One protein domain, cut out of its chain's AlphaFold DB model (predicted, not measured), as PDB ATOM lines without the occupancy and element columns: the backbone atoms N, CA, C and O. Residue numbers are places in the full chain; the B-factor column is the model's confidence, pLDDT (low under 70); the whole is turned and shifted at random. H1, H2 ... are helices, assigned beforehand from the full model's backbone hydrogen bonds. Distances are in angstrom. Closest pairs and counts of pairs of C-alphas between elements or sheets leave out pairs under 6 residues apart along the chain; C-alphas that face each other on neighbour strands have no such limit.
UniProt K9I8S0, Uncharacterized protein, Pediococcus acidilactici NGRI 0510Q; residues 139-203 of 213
ATOM      1  N   SER A 139     157.410 130.875  72.175       83.81
ATOM      2  CA  SER A 139     156.631 131.809  71.361       83.81
ATOM      3  C   SER A 139     155.235 132.062  71.932       83.81
ATOM      4  O   SER A 139     154.828 133.223  72.002       83.81
ATOM      5  N   GLU A 140     154.512 131.036  72.392       85.00
ATOM      6  CA  GLU A 140     153.214 131.215  73.060       85.00
ATOM      7  C   GLU A 140     153.355 132.013  74.356       85.00
ATOM      8  O   GLU A 140     152.583 132.946  74.593       85.00
ATOM      9  N   PHE A 141     154.372 131.706  75.172       86.56
ATOM     10  CA  PHE A 141     154.632 132.463  76.396       86.56
ATOM     11  C   PHE A 141     154.879 133.945  76.117       86.56
ATOM     12  O   PHE A 141     154.303 134.805  76.788       86.56
ATOM     13  N   GLN A 142     155.729 134.244  75.133       88.75
ATOM     14  CA  GLN A 142     156.062 135.613  74.753       88.75
ATOM     15  C   GLN A 142     154.844 136.342  74.191       88.75
ATOM     16  O   GLN A 142     154.549 137.455  74.624       88.75
ATOM     17  N   THR A 143     154.097 135.705  73.288       91.44
ATOM     18  CA  THR A 143     152.908 136.299  72.661       91.44
ATOM     19  C   THR A 143     151.859 136.665  73.710       91.44
ATOM     20  O   THR A 143     151.403 137.810  73.748       91.44
ATOM     21  N   TYR A 144     151.544 135.733  74.618       91.06
ATOM     22  CA  TYR A 144     150.639 135.985  75.739       91.06
ATOM     23  C   TYR A 144     151.158 137.111  76.645       91.06
ATOM     24  O   TYR A 144     150.449 138.085  76.901       91.06
ATOM     25  N   SER A 145     152.416 137.022  77.089       91.56
ATOM     26  CA  SER A 145     152.998 137.971  78.046       91.56
ATOM     27  C   SER A 145     153.063 139.395  77.494       91.56
ATOM     28  O   SER A 145     152.798 140.353  78.221       91.56
ATOM     29  N   VAL A 146     153.399 139.563  76.211       93.50
ATOM     30  CA  VAL A 146     153.444 140.876  75.552       93.50
ATOM     31  C   VAL A 146     152.043 141.470  75.435       93.50
ATOM     32  O   VAL A 146     151.853 142.639  75.781       93.50
ATOM     33  N   ALA A 147     151.060 140.678  74.997       92.75
ATOM     34  CA  ALA A 147     149.672 141.120  74.885       92.75
ATOM     35  C   ALA A 147     149.092 141.512  76.254       92.75
ATOM     36  O   ALA A 147     148.557 142.615  76.405       92.75
ATOM     37  N   ALA A 148     149.289 140.674  77.275       92.38
ATOM     38  CA  ALA A 148     148.816 140.927  78.630       92.38
ATOM     39  C   ALA A 148     149.472 142.179  79.240       92.38
ATOM     40  O   ALA A 148     148.779 143.067  79.733       92.38
ATOM     41  N   ARG A 149     150.800 142.340  79.116       92.94
ATOM     42  CA  ARG A 149     151.504 143.554  79.581       92.94
ATOM     43  C   ARG A 149     151.077 144.816  78.833       92.94
ATOM     44  O   ARG A 149     151.157 145.907  79.397       92.94
ATOM     45  N   LYS A 150     150.681 144.709  77.562       93.50
ATOM     46  CA  LYS A 150     150.157 145.844  76.787       93.50
ATOM     47  C   LYS A 150     148.784 146.272  77.309       93.50
ATOM     48  O   LYS A 150     148.592 147.464  77.531       93.50
ATOM     49  N   ALA A 151     147.883 145.322  77.552       91.19
ATOM     50  CA  ALA A 151     146.566 145.590  78.131       91.19
ATOM     51  C   ALA A 151     146.678 146.170  79.553       91.19
ATOM     52  O   ALA A 151     146.083 147.204  79.853       91.19
ATOM     53  N   LEU A 152     147.529 145.586  80.403       91.44
ATOM     54  CA  LEU A 152     147.763 146.077  81.766       91.44
ATOM     55  C   LEU A 152     148.286 147.514  81.788       91.44
ATOM     56  O   LEU A 152     147.798 148.328  82.563       91.44
ATOM     57  N   ARG A 153     149.216 147.859  80.887       91.25
ATOM     58  CA  ARG A 153     149.715 149.235  80.753       91.25
ATOM     59  C   ARG A 153     148.635 150.240  80.359       91.25
ATOM     60  O   ARG A 153     148.807 151.419  80.636       91.25
ATOM     61  N   GLN A 154     147.556 149.827  79.696       89.94
ATOM     62  CA  GLN A 154     146.437 150.726  79.393       89.94
ATOM     63  C   GLN A 154     145.581 150.983  80.635       89.94
ATOM     64  O   GLN A 154     145.204 152.124  80.876       89.94
ATOM     65  N   ILE A 155     145.347 149.950  81.447       86.88
ATOM     66  CA  ILE A 155     144.559 150.035  82.684       86.88
ATOM     67  C   ILE A 155     145.323 150.821  83.761       86.88
ATOM     68  O   ILE A 155     144.789 151.738  84.373       86.88
ATOM     69  N   GLN A 156     146.612 150.526  83.942       83.94
ATOM     70  CA  GLN A 156     147.454 151.133  84.980       83.94
ATOM     71  C   GLN A 156     147.823 152.604  84.726       83.94
ATOM     72  O   GLN A 156     148.433 153.223  85.591       83.94
ATOM     73  N   LYS A 157     147.467 153.189  83.573       84.50
ATOM     74  CA  LYS A 157     147.642 154.635  83.328       84.50
ATOM     75  C   LYS A 157     146.753 155.501  84.218       84.50
ATOM     76  O   LYS A 157     147.117 156.637  84.501       84.50
ATOM     77  N   HIS A 158     145.613 154.966  84.645       81.31
ATOM     78  CA  HIS A 158     144.668 155.635  85.533       81.31
ATOM     79  C   HIS A 158     144.337 154.693  86.695       81.31
ATOM     80  O   HIS A 158     143.251 154.115  86.723       81.31
ATOM     81  N   PRO A 159     145.296 154.461  87.610       76.88
ATOM     82  CA  PRO A 159     145.082 153.538  88.709       76.88
ATOM     83  C   PRO A 159     144.012 154.111  89.644       76.88
ATOM     84  O   PRO A 159     144.116 155.256  90.077       76.88
ATOM     85  N   ALA A 160     142.988 153.317  89.950       79.62
ATOM     86  CA  ALA A 160     142.065 153.636  91.036       79.62
ATOM     87  C   ALA A 160     142.653 153.167  92.378       79.62
ATOM     88  O   ALA A 160     143.346 152.145  92.416       79.62
ATOM     89  N   ASP A 161     142.326 153.868  93.469       79.31
ATOM     90  CA  ASP A 161     142.795 153.543  94.830       79.31
ATOM     91  C   ASP A 161     142.429 152.109  95.248       79.31
ATOM     92  O   ASP A 161     143.193 151.431  95.934       79.31
ATOM     93  N   PHE A 162     141.280 151.612  94.779       84.25
ATOM     94  CA  PHE A 162     140.838 150.235  94.974       84.25
ATOM     95  C   PHE A 162     140.409 149.615  93.638       84.25
ATOM     96  O   PHE A 162     139.286 149.811  93.174       84.25
ATOM     97  N   GLN A 163     141.318 148.868  93.003       85.31
ATOM     98  CA  GLN A 163     141.074 148.198  91.720       85.31
ATOM     99  C   GLN A 163     141.347 146.692  91.778       85.31
ATOM    100  O   GLN A 163     142.366 146.244  92.308       85.31
ATOM    101  N   ARG A 164     140.453 145.920  91.150       87.00
ATOM    102  CA  ARG A 164     140.611 144.488  90.872       87.00
ATOM    103  C   ARG A 164     140.491 144.266  89.373       87.00
ATOM    104  O   ARG A 164     139.471 144.605  88.779       87.00
ATOM    105  N   ILE A 165     141.501 143.652  88.772       87.25
ATOM    106  CA  ILE A 165     141.503 143.315  87.351       87.25
ATOM    107  C   ILE A 165     141.034 141.867  87.189       87.25
ATOM    108  O   ILE A 165     141.650 140.929  87.708       87.25
ATOM    109  N   GLY A 166     139.917 141.695  86.482       83.94
ATOM    110  CA  GLY A 166     139.458 140.403  85.978       83.94
ATOM    111  C   GLY A 166     140.037 140.126  84.590       83.94
ATOM    112  O   GLY A 166     140.263 141.053  83.814       83.94
ATOM    113  N   THR A 167     140.277 138.856  84.277       81.81
ATOM    114  CA  THR A 167     140.801 138.423  82.975       81.81
ATOM    115  C   THR A 167     139.803 137.495  82.299       81.81
ATOM    116  O   THR A 167     139.362 136.525  82.906       81.81
ATOM    117  N   ASN A 168     139.487 137.751  81.033       83.44
ATOM    118  CA  ASN A 168     138.712 136.836  80.186       83.44
ATOM    119  C   ASN A 168     139.589 135.773  79.498       83.44
ATOM    120  O   ASN A 168     139.070 134.809  78.948       83.44
ATOM    121  N   TYR A 169     140.910 135.953  79.523       81.94
ATOM    122  CA  TYR A 169     141.884 135.010  78.992       81.94
ATOM    123  C   TYR A 169     143.132 135.005  79.879       81.94
ATOM    124  O   TYR A 169     143.719 136.056  80.147       81.94
ATOM    125  N   PHE A 170     143.532 133.824  80.340       81.88
ATOM    126  CA  PHE A 170     144.703 133.617  81.189       81.88
ATOM    127  C   PHE A 170     145.460 132.373  80.724       81.88
ATOM    128  O   PHE A 170     144.862 131.409  80.249       81.88
ATOM    129  N   ARG A 171     146.784 132.402  80.856       84.75
ATOM    130  CA  ARG A 171     147.661 131.253  80.631       84.75
ATOM    131  C   ARG A 171     147.721 130.385  81.886       84.75
ATOM    132  O   ARG A 171     147.671 129.163  81.792       84.75
ATOM    133  N   ALA A 172     147.864 131.001  83.055       83.94
ATOM    134  CA  ALA A 172     147.935 130.313  84.333       83.94
ATOM    135  C   ALA A 172     147.138 131.062  85.402       83.94
ATOM    136  O   ALA A 172     147.052 132.286  85.421       83.94
ATOM    137  N   LYS A 173     146.606 130.324  86.379       84.19
ATOM    138  CA  LYS A 173     145.882 130.918  87.519       84.19
ATOM    139  C   LYS A 173     146.742 131.891  88.350       84.19
ATOM    140  O   LYS A 173     146.195 132.683  89.105       84.19
ATOM    141  N   ASN A 174     148.068 131.834  88.198       88.62
ATOM    142  CA  ASN A 174     149.043 132.706  88.861       88.62
ATOM    143  C   ASN A 174     149.581 133.837  87.961       88.62
ATOM    144  O   ASN A 174     150.552 134.501  88.331       88.62
ATOM    145  N   ASP A 175     148.953 134.103  86.812       89.81
ATOM    146  CA  ASP A 175     149.304 135.235  85.944       89.81
ATOM    147  C   ASP A 175     149.285 136.600  86.660       89.81
ATOM    148  O   ASP A 175     150.170 137.408  86.375       89.81
ATOM    149  N   PRO A 176     148.378 136.883  87.623       89.62
ATOM    150  CA  PRO A 176     148.415 138.141  88.374       89.62
ATOM    151  C   PRO A 176     149.728 138.365  89.125       89.62
ATOM    152  O   PRO A 176     150.274 139.467  89.101       89.62
ATOM    153  N   ILE A 177     150.275 137.302  89.723       89.06
ATOM    154  CA  ILE A 177     151.573 137.334  90.409       89.06
ATOM    155  C   ILE A 177     152.698 137.502  89.383       89.06
ATOM    156  O   ILE A 177     153.604 138.307  89.580       89.06
ATOM    157  N   GLN A 178     152.629 136.781  88.259       89.88
ATOM    158  CA  GLN A 178     153.645 136.844  87.206       89.88
ATOM    159  C   GLN A 178     153.720 138.218  86.517       89.88
ATOM    160  O   GLN A 178     154.802 138.677  86.137       89.88
ATOM    161  N   LEU A 179     152.573 138.856  86.298       90.56
ATOM    162  CA  LEU A 179     152.447 140.100  85.540       90.56
ATOM    163  C   LEU A 179     152.356 141.345  86.432       90.56
ATOM    164  O   LEU A 179     152.500 142.452  85.916       90.56
ATOM    165  N   GLY A 180     152.171 141.171  87.743       89.62
ATOM    166  CA  GLY A 180     152.190 142.248  88.730       89.62
ATOM    167  C   GLY A 180     150.924 143.099  88.715       89.62
ATOM    168  O   GLY A 180     150.998 144.316  88.546       89.62
ATOM    169  N   PHE A 181     149.754 142.475  88.871       89.00
ATOM    170  CA  PHE A 181     148.490 143.203  88.980       89.00
ATOM    171  C   PHE A 181     147.546 142.614  90.028       89.00
ATOM    172  O   PHE A 181     147.564 141.419  90.309       89.00
ATOM    173  N   ASN A 182     146.685 143.467  90.584       89.31
ATOM    174  CA  ASN A 182     145.729 143.076  91.615       89.31
ATOM    175  C   ASN A 182     144.583 142.272  90.993       89.31
ATOM    176  O   ASN A 182     143.776 142.812  90.233       89.31
ATOM    177  N   SER A 183     144.494 140.990  91.333       86.25
ATOM    178  CA  SER A 183     143.410 140.100  90.921       86.25
ATOM    179  C   SER A 183     143.007 139.180  92.066       86.25
ATOM    180  O   SER A 183     143.767 138.986  93.009       86.25
ATOM    181  N   GLY A 184     141.813 138.595  91.964       82.25
ATOM    182  CA  GLY A 184     141.371 137.523  92.859       82.25
ATOM    183  C   GLY A 184     141.876 136.136  92.446       82.25
ATOM    184  O   GLY A 184     141.656 135.178  93.178       82.25
ATOM    185  N   ALA A 185     142.524 136.012  91.282       82.06
ATOM    186  CA  ALA A 185     143.069 134.748  90.800       82.06
ATOM    187  C   ALA A 185     144.409 134.417  91.480       82.06
ATOM    188  O   ALA A 185     145.386 135.159  91.366       82.06
ATOM    189  N   SER A 186     144.451 133.277  92.167       82.75
ATOM    190  CA  SER A 186     145.675 132.639  92.648       82.75
ATOM    191  C   SER A 186     145.440 131.137  92.794       82.75
ATOM    192  O   SER A 186     144.340 130.699  93.125       82.75
ATOM    193  N   PHE A 187     146.468 130.336  92.535       82.19
ATOM    194  CA  PHE A 187     146.451 128.894  92.718       82.19
ATOM    195  C   PHE A 187     147.631 128.442  93.571       82.19
ATOM    196  O   PHE A 187     148.791 128.735  93.273       82.19
ATOM    197  N   ASN A 188     147.312 127.654  94.591       80.69
ATOM    198  CA  ASN A 188     148.246 126.930  95.432       80.69
ATOM    199  C   ASN A 188     147.676 125.524  95.674       80.69
ATOM    200  O   ASN A 188     146.472 125.365  95.868       80.69
ATOM    201  N   SER A 189     148.538 124.509  95.650       77.00
ATOM    202  CA  SER A 189     148.171 123.108  95.883       77.00
ATOM    203  C   SER A 189     147.599 122.847  97.280       77.00
ATOM    204  O   SER A 189     146.915 121.849  97.464       77.00
ATOM    205  N   ASN A 190     147.849 123.747  98.234       80.56
ATOM    206  CA  ASN A 190     147.335 123.677  99.603       80.56
ATOM    207  C   ASN A 190     146.095 124.567  99.827       80.56
ATOM    208  O   ASN A 190     145.828 124.963 100.958       80.56
ATOM    209  N   LEU A 191     145.377 124.970  98.770       80.94
ATOM    210  CA  LEU A 191     144.137 125.739  98.923       80.94
ATOM    211  C   LEU A 191     143.011 124.855  99.466       80.94
ATOM    212  O   LEU A 191     142.646 123.854  98.852       80.94
ATOM    213  N   GLU A 192     142.428 125.285 100.581       84.56
ATOM    214  CA  GLU A 192     141.236 124.677 101.170       84.56
ATOM    215  C   GLU A 192     140.010 124.845 100.259       84.56
ATOM    216  O   GLU A 192     139.872 125.841  99.538       84.56
ATOM    217  N   THR A 193     139.065 123.904 100.336       82.44
ATOM    218  CA  THR A 193     137.839 123.917  99.516       82.44
ATOM    219  C   THR A 193     137.022 125.195  99.712       82.44
ATOM    220  O   THR A 193     136.576 125.782  98.731       82.44
ATOM    221  N   ASN A 194     136.920 125.697 100.946       85.69
ATOM    222  CA  ASN A 194     136.178 126.927 101.250       85.69
ATOM    223  C   ASN A 194     136.782 128.162 100.558       85.69
ATOM    224  O   ASN A 194     136.058 129.060 100.133       85.69
ATOM    225  N   SER A 195     138.112 128.220 100.420       84.69
ATOM    226  CA  SER A 195     138.779 129.311  99.701       84.69
ATOM    227  C   SER A 195     138.524 129.232  98.198       84.69
ATOM    228  O   SER A 195     138.368 130.267  97.554       84.69
ATOM    229  N   LEU A 196     138.442 128.019  97.640       82.69
ATOM    230  CA  LEU A 196     138.064 127.813  96.241       82.69
ATOM    231  C   LEU A 196     136.603 128.211  95.993       82.69
ATOM    232  O   LEU A 196     136.327 128.867  94.995       82.69
ATOM    233  N   GLU A 197     135.685 127.873  96.896       84.50
ATOM    234  CA  GLU A 197     134.274 128.269  96.790       84.50
ATOM    235  C   GLU A 197     134.120 129.792  96.847       84.50
ATOM    236  O   GLU A 197     133.527 130.376  95.945       84.50
ATOM    237  N   ALA A 198     134.796 130.460  97.788       84.81
ATOM    238  CA  ALA A 198     134.819 131.921  97.837       84.81
ATOM    239  C   ALA A 198     135.393 132.556  96.552       84.81
ATOM    240  O   ALA A 198     134.917 133.592  96.092       84.81
ATOM    241  N   MET A 199     136.417 131.948  95.941       84.56
ATOM    242  CA  MET A 199     136.948 132.398  94.648       84.56
ATOM    243  C   MET A 199     135.924 132.220  93.516       84.56
ATOM    244  O   MET A 199     135.787 133.123  92.688       84.56
ATOM    245  N   ALA A 200     135.204 131.094  93.489       82.44
ATOM    246  CA  ALA A 200     134.155 130.826  92.507       82.44
ATOM    247  C   ALA A 200     133.004 131.838  92.625       82.44
ATOM    248  O   ALA A 200     132.621 132.438  91.621       82.44
ATOM    249  N   ASP A 201     132.548 132.121  93.847       86.38
ATOM    250  CA  ASP A 201     131.507 133.120  94.127       86.38
ATOM    251  C   ASP A 201     131.923 134.537  93.689       86.38
ATOM    252  O   ASP A 201     131.099 135.353  93.279       86.38
ATOM    253  N   LEU A 202     133.228 134.836  93.712       82.69
ATOM    254  CA  LEU A 202     133.800 136.095  93.217       82.69
ATOM    255  C   LEU A 202     133.983 136.142  91.687       82.69
ATOM    256  O   LEU A 202     134.504 137.144  91.167       82.69
ATOM    257  N   GLY A 203     133.563 135.091  90.976       78.31
ATOM    258  CA  GLY A 203     133.642 134.950  89.524       78.31
ATOM    259  C   GLY A 203     135.012 134.501  89.012       78.31
ATOM    260  O   GLY A 203     135.343 134.769  87.857       78.31
TER     261      GLY A 203
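AT A GLANCE: This is residues 139 to 203 of the 213 residues of an uncharacterized protein of Pediococcus acidilactici NGRI 0510Q (UniProt K9I8S0). One long helix, H1, makes one edge of a flat, loosely built model, and a smaller helix, H3, sits at the opposite edge, with winding loops and the very short helix H2 between them. After H1 the chain turns round near Ala 160 and folds back beside H1 before reaching H2; a second long loop then leads out to H3, with residues 189 to 195 sticking out. The printed part has 65 residues with three named helices, H1, H2 and H3 in that order along the chain, and no named strand. The class is all helix, though under half of the residues, 31 of 65, are in named elements. The whole is only just loose, close to compact, with a radius of gyration of the C-alphas of 13.1 A and spans of 34 by 33 by 17 A.

IN THESE COORDINATES: H1, the longest helix, holds residues 139 to 155 and measures 24.6 A from first to last C-alpha. It begins at C-alpha 139 at (156.631, 131.809, 71.361) and ends at C-alpha 155 at (144.559, 150.035, 82.684). H2 holds residues 175 to 179, 5.8 A from first to last C-alpha. H3 holds residues 193 to 201, 12.4 A long, and ends at C-alpha 201 at (131.507, 133.120, 94.127).

HOW THE PARTS SIT: H1 and H2 only just touch, with 3 pairs of C-alphas within 8 A. H1 touches H2 with residues 145 to 149 alone, and the closest C-alphas of the two helices are those of Arg 149 and Leu 179, 7.0 A apart. The centres of H1 and H2 are 11.0 A apart. H3 touches no helix: H1 and H3 are apart, and H2 and H3 are apart although they follow each other in the chain. In H1, H2 and H3 every backbone O i to N i+4 pair is within hydrogen-bond range.

THE WHOLE: The two C-alphas farthest apart are those of Ser 139 and Asn 194, 36.5 A, while the first and last printed C-alphas, of Ser 139 and Gly 203, are 29.5 A apart. The link from H1 to H2, residues 156 to 174, is long at 19 residues, and its C-alphas lie 6 to 18 A from the mean of all C-alphas. The link from H2 to H3, residues 180 to 192, is also long, at 13 residues. Residues 189 to 195, of which 193 to 195 belong to H3, stand free. The printed part has no cut. The mean pLDDT of the printed part is 85.7, and no printed residue is under 70.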